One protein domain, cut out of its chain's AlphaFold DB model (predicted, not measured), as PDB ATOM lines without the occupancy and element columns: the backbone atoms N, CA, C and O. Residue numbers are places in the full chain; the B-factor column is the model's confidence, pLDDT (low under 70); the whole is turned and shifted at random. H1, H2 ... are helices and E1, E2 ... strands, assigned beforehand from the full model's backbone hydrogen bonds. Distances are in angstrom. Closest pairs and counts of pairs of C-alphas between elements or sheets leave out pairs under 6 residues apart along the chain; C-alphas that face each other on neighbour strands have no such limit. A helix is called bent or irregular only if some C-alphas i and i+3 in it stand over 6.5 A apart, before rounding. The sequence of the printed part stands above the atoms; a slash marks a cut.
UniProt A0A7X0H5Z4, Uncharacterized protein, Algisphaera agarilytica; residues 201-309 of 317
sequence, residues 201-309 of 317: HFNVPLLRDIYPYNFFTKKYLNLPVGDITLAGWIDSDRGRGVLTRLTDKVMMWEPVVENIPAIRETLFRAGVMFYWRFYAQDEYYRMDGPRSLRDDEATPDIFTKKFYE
ATOM      1  N   HIS A 201       2.818  -2.686  -0.024       83.19
ATOM      2  CA  HIS A 201       3.122  -3.413  -1.257       83.19
ATOM      3  C   HIS A 201       4.425  -4.225  -1.167       83.19
ATOM      4  O   HIS A 201       4.556  -5.208  -1.881       83.19
ATOM      5  N   PHE A 202       5.367  -3.890  -0.274       81.44
ATOM      6  CA  PHE A 202       6.607  -4.663  -0.116       81.44
ATOM      7  C   PHE A 202       6.378  -6.054   0.494       81.44
ATOM      8  O   PHE A 202       7.239  -6.930   0.371       81.44
ATOM      9  N   ASN A 203       5.219  -6.285   1.118       81.94
ATOM     10  CA  ASN A 203       4.846  -7.594   1.655       81.94
ATOM     11  C   ASN A 203       4.435  -8.589   0.555       81.94
ATOM     12  O   ASN A 203       4.385  -9.794   0.801       81.94
ATOM     13  N   VAL A 204       4.187  -8.110  -0.666       87.00
ATOM     14  CA  VAL A 204       3.775  -8.921  -1.816       87.00
ATOM     15  C   VAL A 204       4.726  -8.689  -2.998       87.00
ATOM     16  O   VAL A 204       5.228  -7.587  -3.188       87.00
ATOM     17  N   PRO A 205       5.062  -9.716  -3.799       91.56
ATOM     18  CA  PRO A 205       5.813  -9.482  -5.028       91.56
ATOM     19  C   PRO A 205       4.951  -8.688  -6.013       91.56
ATOM     20  O   PRO A 205       3.923  -9.185  -6.460       91.56
ATOM     21  N   LEU A 206       5.379  -7.477  -6.366       93.94
ATOM     22  CA  LEU A 206       4.746  -6.668  -7.406       93.94
ATOM     23  C   LEU A 206       5.788  -6.019  -8.302       93.94
ATOM     24  O   LEU A 206       6.840  -5.568  -7.847       93.94
ATOM     25  N   LEU A 207       5.467  -5.947  -9.587       95.62
ATOM     26  CA  LEU A 207       6.260  -5.221 -10.563       95.62
ATOM     27  C   LEU A 207       5.959  -3.730 -10.429       95.62
ATOM     28  O   LEU A 207       4.802  -3.325 -10.506       95.62
ATOM     29  N   ARG A 208       6.992  -2.903 -10.265       93.56
ATOM     30  CA  ARG A 208       6.822  -1.444 -10.270       93.56
ATOM     31  C   ARG A 208       6.338  -0.961 -11.633       93.56
ATOM     32  O   ARG A 208       5.396  -0.185 -11.728       93.56
ATOM     33  N   ASP A 209       7.051  -1.403 -12.661       95.25
ATOM     34  CA  ASP A 209       6.776  -1.157 -14.068       95.25
ATOM     35  C   ASP A 209       7.497  -2.229 -14.915       95.25
ATOM     36  O   ASP A 209       8.166  -3.112 -14.365       95.25
ATOM     37  N   ILE A 210       7.366  -2.147 -16.238       96.56
ATOM     38  CA  ILE A 210       8.071  -2.959 -17.226       96.56
ATOM     39  C   ILE A 210       9.172  -2.117 -17.865       96.56
ATOM     40  O   ILE A 210       8.898  -1.134 -18.555       96.56
ATOM     41  N   TYR A 211      10.416  -2.528 -17.648       97.50
ATOM     42  CA  TYR A 211      11.598  -1.828 -18.144       97.50
ATOM     43  C   TYR A 211      12.322  -2.637 -19.229       97.50
ATOM     44  O   TYR A 211      12.082  -3.840 -19.337       97.50
ATOM     45  N   PRO A 212      13.236  -2.038 -20.014       98.00
ATOM     46  CA  PRO A 212      14.007  -2.783 -21.014       98.00
ATOM     47  C   PRO A 212      14.871  -3.913 -20.431       98.00
ATOM     48  O   PRO A 212      15.123  -4.897 -21.117       98.00
ATOM     49  N   TYR A 213      15.280  -3.805 -19.162       98.50
ATOM     50  CA  TYR A 213      15.922  -4.900 -18.432       98.50
ATOM     51  C   TYR A 213      15.299  -5.023 -17.046       98.50
ATOM     52  O   TYR A 213      15.314  -4.069 -16.269       98.50
ATOM     53  N   ASN A 214      14.792  -6.205 -16.710       98.44
ATOM     54  CA  ASN A 214      14.229  -6.502 -15.394       98.44
ATOM     55  C   ASN A 214      14.986  -7.675 -14.777       98.44
ATOM     56  O   ASN A 214      15.343  -8.623 -15.469       98.44
ATOM     57  N   PHE A 215      15.220  -7.632 -13.472       98.12
ATOM     58  CA  PHE A 215      15.940  -8.669 -12.744       98.12
ATOM     59  C   PHE A 215      15.012  -9.282 -11.704       98.12
ATOM     60  O   PHE A 215      14.571  -8.602 -10.777       98.12
ATOM     61  N   PHE A 216      14.727 -10.570 -11.863       96.81
ATOM     62  CA  PHE A 216      13.718 -11.277 -11.089       96.81
ATOM     63  C   PHE A 216      14.281 -12.506 -10.406       96.81
ATOM     64  O   PHE A 216      14.947 -13.340 -11.021       96.81
ATOM     65  N   THR A 217      13.918 -12.681  -9.142       96.50
ATOM     66  CA  THR A 217      13.974 -14.000  -8.518       96.50
ATOM     67  C   THR A 217      12.797 -14.875  -8.939       96.50
ATOM     68  O   THR A 217      11.799 -14.414  -9.499       96.50
ATOM     69  N   LYS A 218      12.864 -16.160  -8.571       96.94
ATOM     70  CA  LYS A 218      11.747 -17.104  -8.722       96.94
ATOM     71  C   LYS A 218      10.439 -16.596  -8.094       96.94
ATOM     72  O   LYS A 218       9.374 -16.918  -8.603       96.94
ATOM     73  N   LYS A 219      10.513 -15.786  -7.027       95.62
ATOM     74  CA  LYS A 219       9.345 -15.167  -6.379       95.62
ATOM     75  C   LYS A 219       8.512 -14.352  -7.378       95.62
ATOM     76  O   LYS A 219       7.304 -14.535  -7.426       95.62
ATOM     77  N   TYR A 220       9.155 -13.516  -8.198       97.31
ATOM     78  CA  TYR A 220       8.478 -12.696  -9.214       97.31
ATOM     79  C   TYR A 220       8.111 -13.508 -10.458       97.31
ATOM     80  O   TYR A 220       7.025 -13.353 -11.000       97.31
ATOM     81  N   LEU A 221       8.971 -14.436 -10.884       98.19
ATOM     82  CA  LEU A 221       8.696 -15.293 -12.047       98.19
ATOM     83  C   LEU A 221       7.508 -16.245 -11.848       98.19
ATOM     84  O   LEU A 221       6.939 -16.722 -12.827       98.19
ATOM     85  N   ASN A 222       7.140 -16.518 -10.596       98.12
ATOM     86  CA  ASN A 222       5.986 -17.330 -10.224       98.12
ATOM     87  C   ASN A 222       4.680 -16.531 -10.100       98.12
ATOM     88  O   ASN A 222       3.655 -17.130  -9.776       98.12
ATOM     89  N   LEU A 223       4.701 -15.211 -10.319       97.62
ATOM     90  CA  LEU A 223       3.484 -14.400 -10.302       97.62
ATOM     91  C   LEU A 223       2.467 -14.937 -11.323       97.62
ATOM     92  O   LEU A 223       2.874 -15.290 -12.433       97.62
ATOM     93  N   PRO A 224       1.174 -15.034 -10.972       97.38
ATOM     94  CA  PRO A 224       0.162 -15.571 -11.873       97.38
ATOM     95  C   PRO A 224      -0.166 -14.571 -12.988       97.38
ATOM     96  O   PRO A 224      -0.422 -13.399 -12.732       97.38
ATOM     97  N   VAL A 225      -0.187 -15.047 -14.230       97.25
ATOM     98  CA  VAL A 225      -0.659 -14.309 -15.408       97.25
ATOM     99  C   VAL A 225      -1.709 -15.179 -16.096       97.25
ATOM    100  O   VAL A 225      -1.394 -16.013 -16.946       97.25
ATOM    101  N   GLY A 226      -2.964 -15.029 -15.660       93.44
ATOM    102  CA  GLY A 226      -4.015 -16.008 -15.948       93.44
ATOM    103  C   GLY A 226      -3.707 -17.343 -15.263       93.44
ATOM    104  O   GLY A 226      -3.365 -17.366 -14.083       93.44
ATOM    105  N   ASP A 227      -3.772 -18.440 -16.018       96.06
ATOM    106  CA  ASP A 227      -3.562 -19.804 -15.503       96.06
ATOM    107  C   ASP A 227      -2.090 -20.259 -15.498       96.06
ATOM    108  O   ASP A 227      -1.778 -21.388 -15.113       96.06
ATOM    109  N   ILE A 228      -1.167 -19.407 -15.951       98.06
ATOM    110  CA  ILE A 228       0.266 -19.718 -16.035       98.06
ATOM    111  C   ILE A 228       1.094 -18.744 -15.198       98.06
ATOM    112  O   ILE A 228       0.623 -17.694 -14.769       98.06
ATOM    113  N   THR A 229       2.354 -19.096 -14.947       98.56
ATOM    114  CA  THR A 229       3.296 -18.202 -14.262       98.56
ATOM    115  C   THR A 229       3.822 -17.129 -15.212       98.56
ATOM    116  O   THR A 229       3.847 -17.334 -16.424       98.56
ATOM    117  N   LEU A 230       4.329 -16.018 -14.674       98.62
ATOM    118  CA  LEU A 230       4.994 -14.972 -15.451       98.62
ATOM    119  C   LEU A 230       6.126 -15.543 -16.318       98.62
ATOM    120  O   LEU A 230       6.227 -15.186 -17.488       98.62
ATOM    121  N   ALA A 231       6.935 -16.466 -15.789       98.62
ATOM    122  CA  ALA A 231       7.956 -17.155 -16.583       98.62
ATOM    123  C   ALA A 231       7.359 -17.933 -17.764       98.62
ATOM    124  O   ALA A 231       7.785 -17.733 -18.899       98.62
ATOM    125  N   GLY A 232       6.342 -18.768 -17.519       98.56
ATOM    126  CA  GLY A 232       5.676 -19.514 -18.590       98.56
ATOM    127  C   GLY A 232       5.003 -18.592 -19.610       98.56
ATOM    128  O   GLY A 232       5.022 -18.862 -20.810       98.56
ATOM    129  N   TRP A 233       4.458 -17.467 -19.146       98.69
ATOM    130  CA  TRP A 233       3.861 -16.446 -19.995       98.69
ATOM    131  C   TRP A 233       4.900 -15.773 -20.891       98.69
ATOM    132  O   TRP A 233       4.643 -15.649 -22.087       98.69
ATOM    133  N   ILE A 234       6.074 -15.404 -20.369       98.62
ATOM    134  CA  ILE A 234       7.174 -14.855 -21.175       98.62
ATOM    135  C   ILE A 234       7.643 -15.890 -22.209       98.62
ATOM    136  O   ILE A 234       7.682 -15.586 -23.398       98.62
ATOM    137  N   ASP A 235       7.910 -17.129 -21.789       98.38
ATOM    138  CA  ASP A 235       8.462 -18.174 -22.666       98.38
ATOM    139  C   ASP A 235       7.494 -18.618 -23.777       98.38
ATOM    140  O   ASP A 235       7.924 -19.117 -24.820       98.38
ATOM    141  N   SER A 236       6.183 -18.427 -23.584       98.19
ATOM    142  CA  SER A 236       5.164 -18.810 -24.573       98.19
ATOM    143  C   SER A 236       5.112 -17.918 -25.821       98.19
ATOM    144  O   SER A 236       4.507 -18.313 -26.816       98.19
ATOM    145  N   ASP A 237       5.731 -16.733 -25.800       98.25
ATOM    146  CA  ASP A 237       5.690 -15.786 -26.916       98.25
ATOM    147  C   ASP A 237       6.943 -14.903 -26.937       98.25
ATOM    148  O   ASP A 237       7.146 -14.049 -26.075       98.25
ATOM    149  N   ARG A 238       7.757 -15.047 -27.989       96.31
ATOM    150  CA  ARG A 238       8.991 -14.265 -28.172       96.31
ATOM    151  C   ARG A 238       8.751 -12.756 -28.249       96.31
ATOM    152  O   ARG A 238       9.667 -11.992 -27.957       96.31
ATOM    153  N   GLY A 239       7.545 -12.312 -28.608       97.62
ATOM    154  CA  GLY A 239       7.164 -10.901 -28.561       97.62
ATOM    155  C   GLY A 239       7.199 -10.315 -27.145       97.62
ATOM    156  O   GLY A 239       7.299  -9.100 -26.990       97.62
ATOM    157  N   ARG A 240       7.178 -11.158 -26.109       98.31
ATOM    158  CA  ARG A 240       7.262 -10.762 -24.695       98.31
ATOM    159  C   ARG A 240       8.697 -10.679 -24.191       98.31
ATOM    160  O   ARG A 240       8.907 -10.261 -23.058       98.31
ATOM    161  N   GLY A 241       9.678 -11.029 -25.022       98.31
ATOM    162  CA  GLY A 241      11.096 -10.985 -24.688       98.31
ATOM    163  C   GLY A 241      11.696 -12.338 -24.351       98.31
ATOM    164  O   GLY A 241      11.172 -13.386 -24.721       98.31
ATOM    165  N   VAL A 242      12.834 -12.293 -23.662       98.44
ATOM    166  CA  VAL A 242      13.616 -13.481 -23.306       98.44
ATOM    167  C   VAL A 242      14.022 -13.470 -21.840       98.44
ATOM    168  O   VAL A 242      14.353 -12.424 -21.281       98.44
ATOM    169  N   LEU A 243      14.022 -14.654 -21.225       98.62
ATOM    170  CA  LEU A 243      14.605 -14.886 -19.909       98.62
ATOM    171  C   LEU A 243      16.014 -15.458 -20.058       98.62
ATOM    172  O   LEU A 243      16.215 -16.519 -20.647       98.62
ATOM    173  N   THR A 244      17.000 -14.782 -19.477       98.44
ATOM    174  CA  THR A 244      18.391 -15.235 -19.433       98.44
ATOM    175  C   THR A 244      18.859 -15.373 -17.991       98.44
ATOM    176  O   THR A 244      18.470 -14.621 -17.097       98.44
ATOM    177  N   ARG A 245      19.686 -16.382 -17.712       98.31
ATOM    178  CA  ARG A 245      20.206 -16.595 -16.358       98.31
ATOM    179  C   ARG A 245      21.244 -15.527 -16.023       98.31
ATOM    180  O   ARG A 245      22.266 -15.435 -16.700       98.31
ATOM    181  N   LEU A 246      21.012 -14.769 -14.949       97.56
ATOM    182  CA  LEU A 246      21.956 -13.760 -14.461       97.56
ATOM    183  C   LEU A 246      22.868 -14.327 -13.363       97.56
ATOM    184  O   LEU A 246      24.087 -14.157 -13.414       97.56
ATOM    185  N   THR A 247      22.266 -15.008 -12.386       96.44
ATOM    186  CA  THR A 247      22.925 -15.736 -11.290       96.44
ATOM    187  C   THR A 247      22.181 -17.051 -11.031       96.44
ATOM    188  O   THR A 247      21.282 -17.425 -11.779       96.44
ATOM    189  N   ASP A 248      22.518 -17.774  -9.964       95.69
ATOM    190  CA  ASP A 248      21.780 -18.980  -9.562       95.69
ATOM    191  C   ASP A 248      20.365 -18.686  -9.045       95.69
ATOM    192  O   ASP A 248      19.525 -19.582  -9.007       95.69
ATOM    193  N   LYS A 249      20.100 -17.442  -8.628       95.06
ATOM    194  CA  LYS A 249      18.830 -17.033  -8.005       95.06
ATOM    195  C   LYS A 249      18.052 -16.002  -8.814       95.06
ATOM    196  O   LYS A 249      16.862 -15.832  -8.563       95.06
ATOM    197  N   VAL A 250      18.718 -15.316  -9.740       96.88
ATOM    198  CA  VAL A 250      18.167 -14.187 -10.490       96.88
ATOM    199  C   VAL A 250      18.211 -14.488 -11.983       96.88
ATOM    200  O   VAL A 250      19.257 -14.855 -12.525       96.88
ATOM    201  N   MET A 251      17.076 -14.291 -12.641       98.44
ATOM    202  CA  MET A 251      16.950 -14.241 -14.093       98.44
ATOM    203  C   MET A 251      16.848 -12.782 -14.530       98.44
ATOM    204  O   MET A 251      16.266 -11.955 -13.829       98.44
ATOM    205  N   MET A 252      17.407 -12.473 -15.688       98.62
ATOM    206  CA  MET A 252      17.189 -11.219 -16.387       98.62
ATOM    207  C   MET A 252      16.096 -11.431 -17.434       98.62
ATOM    208  O   MET A 252      16.140 -12.402 -18.185       98.62
ATOM    209  N   TRP A 253      15.114 -10.539 -17.461       98.69
ATOM    210  CA  TRP A 253      14.091 -10.464 -18.492       98.69
ATOM    211  C   TRP A 253      14.326  -9.237 -19.366       98.69
ATOM    212  O   TRP A 253      14.323  -8.108 -18.865       98.69
ATOM    213  N   GLU A 254      14.495  -9.480 -20.662       98.50
ATOM    214  CA  GLU A 254      14.660  -8.463 -21.702       98.50
ATOM    215  C   GLU A 254      13.418  -8.480 -22.611       98.50
ATOM    216  O   GLU A 254      13.369  -9.285 -23.550       98.50
ATOM    217  N   PRO A 255      12.370  -7.679 -22.323       98.19
ATOM    218  CA  PRO A 255      11.221  -7.540 -23.213       98.19
ATOM    219  C   PRO A 255      11.626  -6.928 -24.556       98.19
ATOM    220  O   PRO A 255      12.547  -6.114 -24.639       98.19
ATOM    221  N   VAL A 256      10.887  -7.263 -25.615       97.94
ATOM    222  CA  VAL A 256      10.959  -6.503 -26.870       97.94
ATOM    223  C   VAL A 256      10.468  -5.086 -26.575       97.94
ATOM    224  O   VAL A 256       9.318  -4.909 -26.165       97.94
ATOM    225  N   VAL A 257      11.341  -4.091 -26.744       96.81
ATOM    226  CA  VAL A 257      11.118  -2.710 -26.283       96.81
ATOM    227  C   VAL A 257       9.817  -2.139 -26.843       96.81
ATOM    228  O   VAL A 257       9.009  -1.588 -26.100       96.81
ATOM    229  N   GLU A 258       9.543  -2.363 -28.124       96.94
ATOM    230  CA  GLU A 258       8.348  -1.878 -28.819       96.94
ATOM    231  C   GLU A 258       7.044  -2.447 -28.235       96.94
ATOM    232  O   GLU A 258       5.984  -1.825 -28.341       96.94
ATOM    233  N   ASN A 259       7.121  -3.608 -27.582       97.62
ATOM    234  CA  ASN A 259       5.977  -4.292 -26.990       97.62
ATOM    235  C   ASN A 259       5.763  -3.943 -25.512       97.62
ATOM    236  O   ASN A 259       4.724  -4.318 -24.966       97.62
ATOM    237  N   ILE A 260       6.676  -3.202 -24.867       97.69
ATOM    238  CA  ILE A 260       6.565  -2.815 -23.448       97.69
ATOM    239  C   ILE A 260       5.181  -2.233 -23.100       97.69
ATOM    240  O   ILE A 260       4.606  -2.692 -22.114       97.69
ATOM    241  N   PRO A 261       4.572  -1.314 -23.882       96.56
ATOM    242  CA  PRO A 261       3.251  -0.781 -23.549       96.56
ATOM    243  C   PRO A 261       2.142  -1.844 -23.527       96.56
ATOM    244  O   PRO A 261       1.282  -1.812 -22.652       96.56
ATOM    245  N   ALA A 262       2.173  -2.812 -24.448       96.81
ATOM    246  CA  ALA A 262       1.190  -3.900 -24.493       96.81
ATOM    247  C   ALA A 262       1.426  -4.941 -23.382       96.81
ATOM    248  O   ALA A 262       0.479  -5.460 -22.786       96.81
ATOM    249  N   ILE A 263       2.697  -5.223 -23.079       97.88
ATOM    250  CA  ILE A 263       3.108  -6.087 -21.967       97.88
ATOM    251  C   ILE A 263       2.644  -5.481 -20.637       97.88
ATOM    252  O   ILE A 263       2.013  -6.176 -19.845       97.88
ATOM    253  N   ARG A 264       2.896  -4.184 -20.419       97.38
ATOM    254  CA  ARG A 264       2.446  -3.420 -19.246       97.38
ATOM    255  C   ARG A 264       0.939  -3.539 -19.050       97.38
ATOM    256  O   ARG A 264       0.500  -3.908 -17.969       97.38
ATOM    257  N   GLU A 265       0.157  -3.284 -20.095       96.56
ATOM    258  CA  GLU A 265      -1.303  -3.375 -20.025       96.56
ATOM    259  C   GLU A 265      -1.763  -4.778 -19.601       96.56
ATOM    260  O   GLU A 265      -2.580  -4.930 -18.691       96.56
ATOM    261  N   THR A 266      -1.175  -5.814 -20.204       96.94
ATOM    262  CA  THR A 266      -1.501  -7.216 -19.902       96.94
ATOM    263  C   THR A 266      -1.160  -7.585 -18.458       96.94
ATOM    264  O   THR A 266      -1.980  -8.172 -17.752       96.94
ATOM    265  N   LEU A 267       0.040  -7.228 -17.997       97.50
ATOM    266  CA  LEU A 267       0.509  -7.553 -16.650       97.50
ATOM    267  C   LEU A 267      -0.219  -6.749 -15.571       97.50
ATOM    268  O   LEU A 267      -0.476  -7.265 -14.483       97.50
ATOM    269  N   PHE A 268      -0.627  -5.517 -15.874       96.44
ATOM    270  CA  PHE A 268      -1.498  -4.764 -14.988       96.44
ATOM    271  C   PHE A 268      -2.859  -5.457 -14.831       96.44
ATOM    272  O   PHE A 268      -3.291  -5.694 -13.705       96.44
ATOM    273  N   ARG A 269      -3.500  -5.871 -15.935       95.31
ATOM    274  CA  ARG A 269      -4.779  -6.607 -15.880       95.31
ATOM    275  C   ARG A 269      -4.663  -7.940 -15.141       95.31
ATOM    276  O   ARG A 269      -5.615  -8.347 -14.482       95.31
ATOM    277  N   ALA A 270      -3.503  -8.591 -15.195       96.12
ATOM    278  CA  ALA A 270      -3.232  -9.801 -14.423       96.12
ATOM    279  C   ALA A 270      -3.124  -9.553 -12.904       96.12
ATOM    280  O   ALA A 270      -3.218 -10.503 -12.131       96.12
ATOM    281  N   GLY A 271      -2.975  -8.299 -12.463       94.94
ATOM    282  CA  GLY A 271      -2.846  -7.940 -11.051       94.94
ATOM    283  C   GLY A 271      -1.430  -8.081 -10.498       94.94
ATOM    284  O   GLY A 271      -1.254  -8.149  -9.286       94.94
ATOM    285  N   VAL A 272      -0.411  -8.148 -11.364       96.12
ATOM    286  CA  VAL A 272       0.988  -8.346 -10.941       96.12
ATOM    287  C   VAL A 272       1.795  -7.048 -10.886       96.12
ATOM    288  O   VAL A 272       2.960  -7.056 -10.481       96.12
ATOM    289  N   MET A 273       1.197  -5.931 -11.302       95.81
ATOM    290  CA  MET A 273       1.815  -4.607 -11.272       95.81
ATOM    291  C   MET A 273       1.316  -3.781 -10.090       95.81
ATOM    292  O   MET A 273       0.158  -3.872  -9.685       95.81
ATOM    293  N   PHE A 274       2.196  -2.943  -9.558       93.62
ATOM    294  CA  PHE A 274       1.853  -1.980  -8.529       93.62
ATOM    295  C   PHE A 274       0.934  -0.891  -9.074       93.62
ATOM    296  O   PHE A 274       1.187  -0.308 -10.132       93.62
ATOM    297  N   TYR A 275      -0.085  -0.563  -8.282       93.50
ATOM    298  CA  TYR A 275      -0.935   0.584  -8.522       93.50
ATOM    299  C   TYR A 275      -1.352   1.242  -7.216       93.50
ATOM    300  O   TYR A 275      -1.962   0.612  -6.353       93.50
ATOM    301  N   TRP A 276      -1.023   2.523  -7.073       89.50
ATOM    302  CA  TRP A 276      -1.169   3.241  -5.810       89.50
ATOM    303  C   TRP A 276      -2.591   3.249  -5.250       89.50
ATOM    304  O   TRP A 276      -2.752   3.229  -4.030       89.50
ATOM    305  N   ARG A 277      -3.616   3.240  -6.114       88.75
ATOM    306  CA  ARG A 277      -5.018   3.261  -5.677       88.75
ATOM    307  C   ARG A 277      -5.440   2.002  -4.928       88.75
ATOM    308  O   ARG A 277      -6.333   2.100  -4.103       88.75
ATOM    309  N   PHE A 278      -4.772   0.863  -5.135       86.44
ATOM    310  CA  PHE A 278      -5.018  -0.351  -4.337       86.44
ATOM    311  C   PHE A 278      -4.554  -0.217  -2.878       86.44
ATOM    312  O   PHE A 278      -4.859  -1.070  -2.053       86.44
ATOM    313  N   TYR A 279      -3.823   0.854  -2.560       79.25
ATOM    314  CA  TYR A 279      -3.235   1.114  -1.247       79.25
ATOM    315  C   TYR A 279      -3.648   2.476  -0.669       79.25
ATOM    316  O   TYR A 279      -3.179   2.867   0.400       79.25
ATOM    317  N   ALA A 280      -4.486   3.243  -1.372       75.75
ATOM    318  CA  ALA A 280      -4.945   4.539  -0.895       75.75
ATOM    319  C   ALA A 280      -5.944   4.340   0.260       75.75
ATOM    320  O   ALA A 280      -6.960   3.669   0.107       75.75
ATOM    321  N   GLN A 281      -5.658   4.926   1.426       58.34
ATOM    322  CA  GLN A 281      -6.428   4.703   2.661       58.34
ATOM    323  C   GLN A 281      -7.757   5.475   2.753       58.34
ATOM    324  O   GLN A 281      -8.407   5.415   3.800       58.34
ATOM    325  N   ASP A 282      -8.168   6.187   1.704       55.84
ATOM    326  CA  ASP A 282      -9.425   6.937   1.704       55.84
ATOM    327  C   ASP A 282     -10.630   5.974   1.728       55.84
ATOM    328  O   ASP A 282     -10.624   4.950   1.040       55.84
ATOM    329  N   GLU A 283     -11.661   6.270   2.528       44.03
ATOM    330  CA  GLU A 283     -12.796   5.360   2.799       44.03
ATOM    331  C   GLU A 283     -13.571   4.961   1.531       44.03
ATOM    332  O   GLU A 283     -14.210   3.912   1.508       44.03
ATOM    333  N   TYR A 284     -13.454   5.747   0.457       47.06
ATOM    334  CA  TYR A 284     -14.043   5.461  -0.854       47.06
ATOM    335  C   TYR A 284     -13.201   4.532  -1.749       47.06
ATOM    336  O   TYR A 284     -13.736   3.989  -2.715       47.06
ATOM    337  N   TYR A 285     -11.910   4.344  -1.454       42.75
ATOM    338  CA  TYR A 285     -10.962   3.581  -2.285       42.75
ATOM    339  C   TYR A 285     -10.292   2.410  -1.559       42.75
ATOM    340  O   TYR A 285      -9.471   1.713  -2.155       42.75
ATOM    341  N   ARG A 286     -10.654   2.142  -0.300       43.38
ATOM    342  CA  ARG A 286     -10.232   0.917   0.388       43.38
ATOM    343  C   ARG A 286     -10.780  -0.304  -0.348       43.38
ATOM    344  O   ARG A 286     -11.947  -0.602  -0.137       43.38
ATOM    345  N   MET A 287      -9.961  -1.023  -1.125       48.78
ATOM    346  CA  MET A 287     -10.196  -2.436  -1.467       48.78
ATOM    347  C   MET A 287      -8.908  -3.242  -1.743       48.78
ATOM    348  O   MET A 287      -8.052  -2.849  -2.531       48.78
ATOM    349  N   ASP A 288      -8.861  -4.400  -1.075       51.91
ATOM    350  CA  ASP A 288      -8.405  -5.749  -1.466       51.91
ATOM    351  C   ASP A 288      -6.993  -6.017  -2.006       51.91
ATOM    352  O   ASP A 288      -6.674  -7.168  -2.308       51.91
ATOM    353  N   GLY A 289      -6.105  -5.025  -2.059       56.53
ATOM    354  CA  GLY A 289      -4.738  -5.249  -2.531       56.53
ATOM    355  C   GLY A 289      -4.683  -5.670  -4.011       56.53
ATOM    356  O   GLY A 289      -5.642  -5.479  -4.761       56.53
ATOM    357  N   PRO A 290      -3.540  -6.190  -4.489       68.12
ATOM    358  CA  PRO A 290      -3.384  -6.547  -5.893       68.12
ATOM    359  C   PRO A 290      -4.307  -7.709  -6.278       68.12
ATOM    360  O   PRO A 290      -4.286  -8.771  -5.656       68.12
ATOM    361  N   ARG A 291      -5.092  -7.512  -7.342       78.88
ATOM    362  CA  ARG A 291      -5.993  -8.515  -7.921       78.88
ATOM    363  C   ARG A 291      -6.023  -8.409  -9.437       78.88
ATOM    364  O   ARG A 291      -5.776  -7.339  -9.992       78.88
ATOM    365  N   SER A 292      -6.386  -9.498 -10.103       79.38
ATOM    366  CA  SER A 292      -6.694  -9.447 -11.529       79.38
ATOM    367  C   SER A 292      -7.941  -8.591 -11.772       79.38
ATOM    368  O   SER A 292      -8.891  -8.594 -10.976       79.38
ATOM    369  N   LEU A 293      -7.927  -7.833 -12.867       80.81
ATOM    370  CA  LEU A 293      -9.097  -7.096 -13.318       80.81
ATOM    371  C   LEU A 293     -10.092  -8.034 -13.993       80.81
ATOM    372  O   LEU A 293      -9.710  -8.960 -14.709       80.81
ATOM    373  N   ARG A 294     -11.375  -7.754 -13.784       81.62
ATOM    374  CA  ARG A 294     -12.458  -8.396 -14.525       81.62
ATOM    375  C   ARG A 294     -12.484  -7.877 -15.964       81.62
ATOM    376  O   ARG A 294     -11.995  -6.786 -16.264       81.62
ATOM    377  N   ASP A 295     -13.082  -8.650 -16.863       80.38
ATOM    378  CA  ASP A 295     -13.158  -8.286 -18.282       80.38
ATOM    379  C   ASP A 295     -13.945  -6.989 -18.526       80.38
ATOM    380  O   ASP A 295     -13.639  -6.257 -19.465       80.38
ATOM    381  N   ASP A 296     -14.902  -6.665 -17.653       81.31
ATOM    382  CA  ASP A 296     -15.704  -5.436 -17.682       81.31
ATOM    383  C   ASP A 296     -15.002  -4.218 -17.056       81.31
ATOM    384  O   ASP A 296     -15.479  -3.091 -17.194       81.31
ATOM    385  N   GLU A 297     -13.865  -4.411 -16.379       85.50
ATOM    386  CA  GLU A 297     -13.129  -3.331 -15.724       85.50
ATOM    387  C   GLU A 297     -12.154  -2.643 -16.685       85.50
ATOM    388  O   GLU A 297     -11.298  -3.270 -17.325       85.50
ATOM    389  N   ALA A 298     -12.265  -1.314 -16.750       90.81
ATOM    390  CA  ALA A 298     -11.372  -0.478 -17.536       90.81
ATOM    391  C   ALA A 298      -9.959  -0.473 -16.941       90.81
ATOM    392  O   ALA A 298      -9.765  -0.271 -15.741       90.81
ATOM    393  N   THR A 299      -8.964  -0.642 -17.806       93.69
ATOM    394  CA  THR A 299      -7.563  -0.416 -17.451       93.69
ATOM    395  C   THR A 299      -7.330   1.087 -17.225       93.69
ATOM    396  O   THR A 299      -7.671   1.867 -18.115       93.69
ATOM    397  N   PRO A 300      -6.741   1.527 -16.094       94.06
ATOM    398  CA  PRO A 300      -6.355   2.917 -15.900       94.06
ATOM    399  C   PRO A 300      -5.414   3.380 -17.007       94.06
ATOM    400  O   PRO A 300      -4.491   2.654 -17.387       94.06
ATOM    401  N   ASP A 301      -5.619   4.612 -17.477       94.38
ATOM    402  CA  ASP A 301      -4.920   5.165 -18.637       94.38
ATOM    403  C   ASP A 301      -3.402   4.955 -18.572       94.38
ATOM    404  O   ASP A 301      -2.826   4.508 -19.559       94.38
ATOM    405  N   ILE A 302      -2.769   5.166 -17.409       94.44
ATOM    406  CA  ILE A 302      -1.310   5.046 -17.208       94.44
ATOM    407  C   ILE A 302      -0.728   3.650 -17.514       94.44
ATOM    408  O   ILE A 302       0.489   3.515 -17.647       94.44
ATOM    409  N   PHE A 303      -1.567   2.617 -17.643       95.38
ATOM    410  CA  PHE A 303      -1.166   1.260 -18.032       95.38
ATOM    411  C   PHE A 303      -1.574   0.888 -19.459       95.38
ATOM    412  O   PHE A 303      -1.143  -0.148 -19.953       95.38
ATOM    413  N   THR A 304      -2.378   1.711 -20.135       95.06
ATOM    414  CA  THR A 304      -2.839   1.435 -21.502       95.06
ATOM    415  C   THR A 304      -1.752   1.716 -22.533       95.06
ATOM    416  O   THR A 304      -0.979   2.669 -22.401       95.06
ATOM    417  N   LYS A 305      -1.745   0.966 -23.639       93.56
ATOM    418  CA  LYS A 305      -0.863   1.259 -24.782       93.56
ATOM    419  C   LYS A 305      -1.023   2.696 -25.294       93.56
ATOM    420  O   LYS A 305      -0.028   3.346 -25.608       93.56
ATOM    421  N   LYS A 306      -2.263   3.196 -25.356       94.44
ATOM    422  CA  LYS A 306      -2.600   4.544 -25.849       94.44
ATOM    423  C   LYS A 306      -1.895   5.643 -25.055       94.44
ATOM    424  O   LYS A 306      -1.462   6.636 -25.633       94.44
ATOM    425  N   PHE A 307      -1.737   5.465 -23.744       93.44
ATOM    426  CA  PHE A 307      -1.021   6.437 -22.927       93.44
ATOM    427  C   PHE A 307       0.435   6.591 -23.356       93.44
ATOM    428  O   PHE A 307       0.953   7.687 -23.241       93.44
ATOM    429  N   TYR A 308       1.080   5.576 -23.932       91.56
ATOM    430  CA  TYR A 308       2.475   5.655 -24.390       91.56
ATOM    431  C   TYR A 308       2.621   5.914 -25.899       91.56
ATOM    432  O   TYR A 308       3.727   5.856 -26.431       91.56
ATOM    433  N   GLU A 309       1.530   6.201 -26.611       93.06
ATOM    434  CA  GLU A 309       1.567   6.430 -28.056       93.06
ATOM    435  C   GLU A 309       2.427   7.653 -28.421       93.06
ATOM    436  O   GLU A 309       2.324   8.716 -27.806       93.06
TER     437      GLU A 309
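What this domain is: This is residues 201 to 309 of the 317 residues of an uncharacterized protein of Algisphaera agarilytica (UniProt A0A7X0H5Z4). A small sheet of three strands makes one end of the domain, with two short helices, H1 and H2, grazing it; from the sheet the longest helix, H3, runs away through the middle, and short H5 packs on it. At the end far from the sheet, the short helix H4 and a loop in residues 280 to 304 reach out to Tyr 284. The printed part has 109 residues, with five named helices and three named strands in the order E1 H1 H2 E2 E3 H3 H4 H5. The sheet, E1 - E3 - E2, is antiparallel, and the class is mixed, helices and strands, with under half of the residues in named elements. The whole is compact, with a radius of gyration of the C-alphas of 14.2 A and spans of 44 by 33 by 23 A.

Where its parts are: Find C-alpha 213 at (15.922, -4.900, -18.432); there E1 begins, residues 213 to 217, 13.6 A long. E3, residues 250 to 254, runs 13.1 A, and E2, residues 242 to 245, runs 10.1 A. H1 is residues 218 to 221 and H2 residues 230 to 235. Look next at C-alpha 257 at (11.118, -2.710, -26.283); from there H3 runs 19.4 A to residue 269. It is irregular: C-alphas 258 and 261 are 7.4 A apart. H4 is residues 276 to 279, and H5, residues 305 to 308, ends with C-alpha 308 at (2.475, 5.655, -24.390).

How they stand to each other: Begin at the inner strand E3. Beside it E1 is antiparallel at 151 degrees, with N 214 and O 253 within hydrogen-bond range at 2.9 A. E2 and E3 form a hairpin, antiparallel at 152 degrees, with N 244 and O 252 at 2.8 A. E1, H1 H2 and E2 make a split strand-helix-strand unit, two strands running the same way with E3 between them, and its crossover is right-handed. H1 and H2 each only graze the sheet; the closest C-alphas of H2 and E2, Ile 234 and Val 242, are 6.9 A apart. H1 and H2 only just touch, only at the corner, with 3 pairs of C-alphas within 8 A, the closest being Leu 221 and Ala 231 at 5.0 A. H3 is not on the sheet; with residues 261 to 265 alone it touches H5, the C-alphas of Pro 261 and Lys 305 being closest at 4.8 A. H4 is apart from H3 and H5. In H2 every O i to N i+4 pair is within hydrogen-bond range, in H3 7 of 9, and H1, H4 and H5 are too short for such a pair.

The domain as a whole: The C-alphas farthest apart, of Asp 248 and Tyr 284, are 44.2 A apart. The printed part has no cut. The link from H4 to H5, 25 residues, is long. Look at residues 281 to 290 for pLDDT under 70; the mean of the printed part is 90.4.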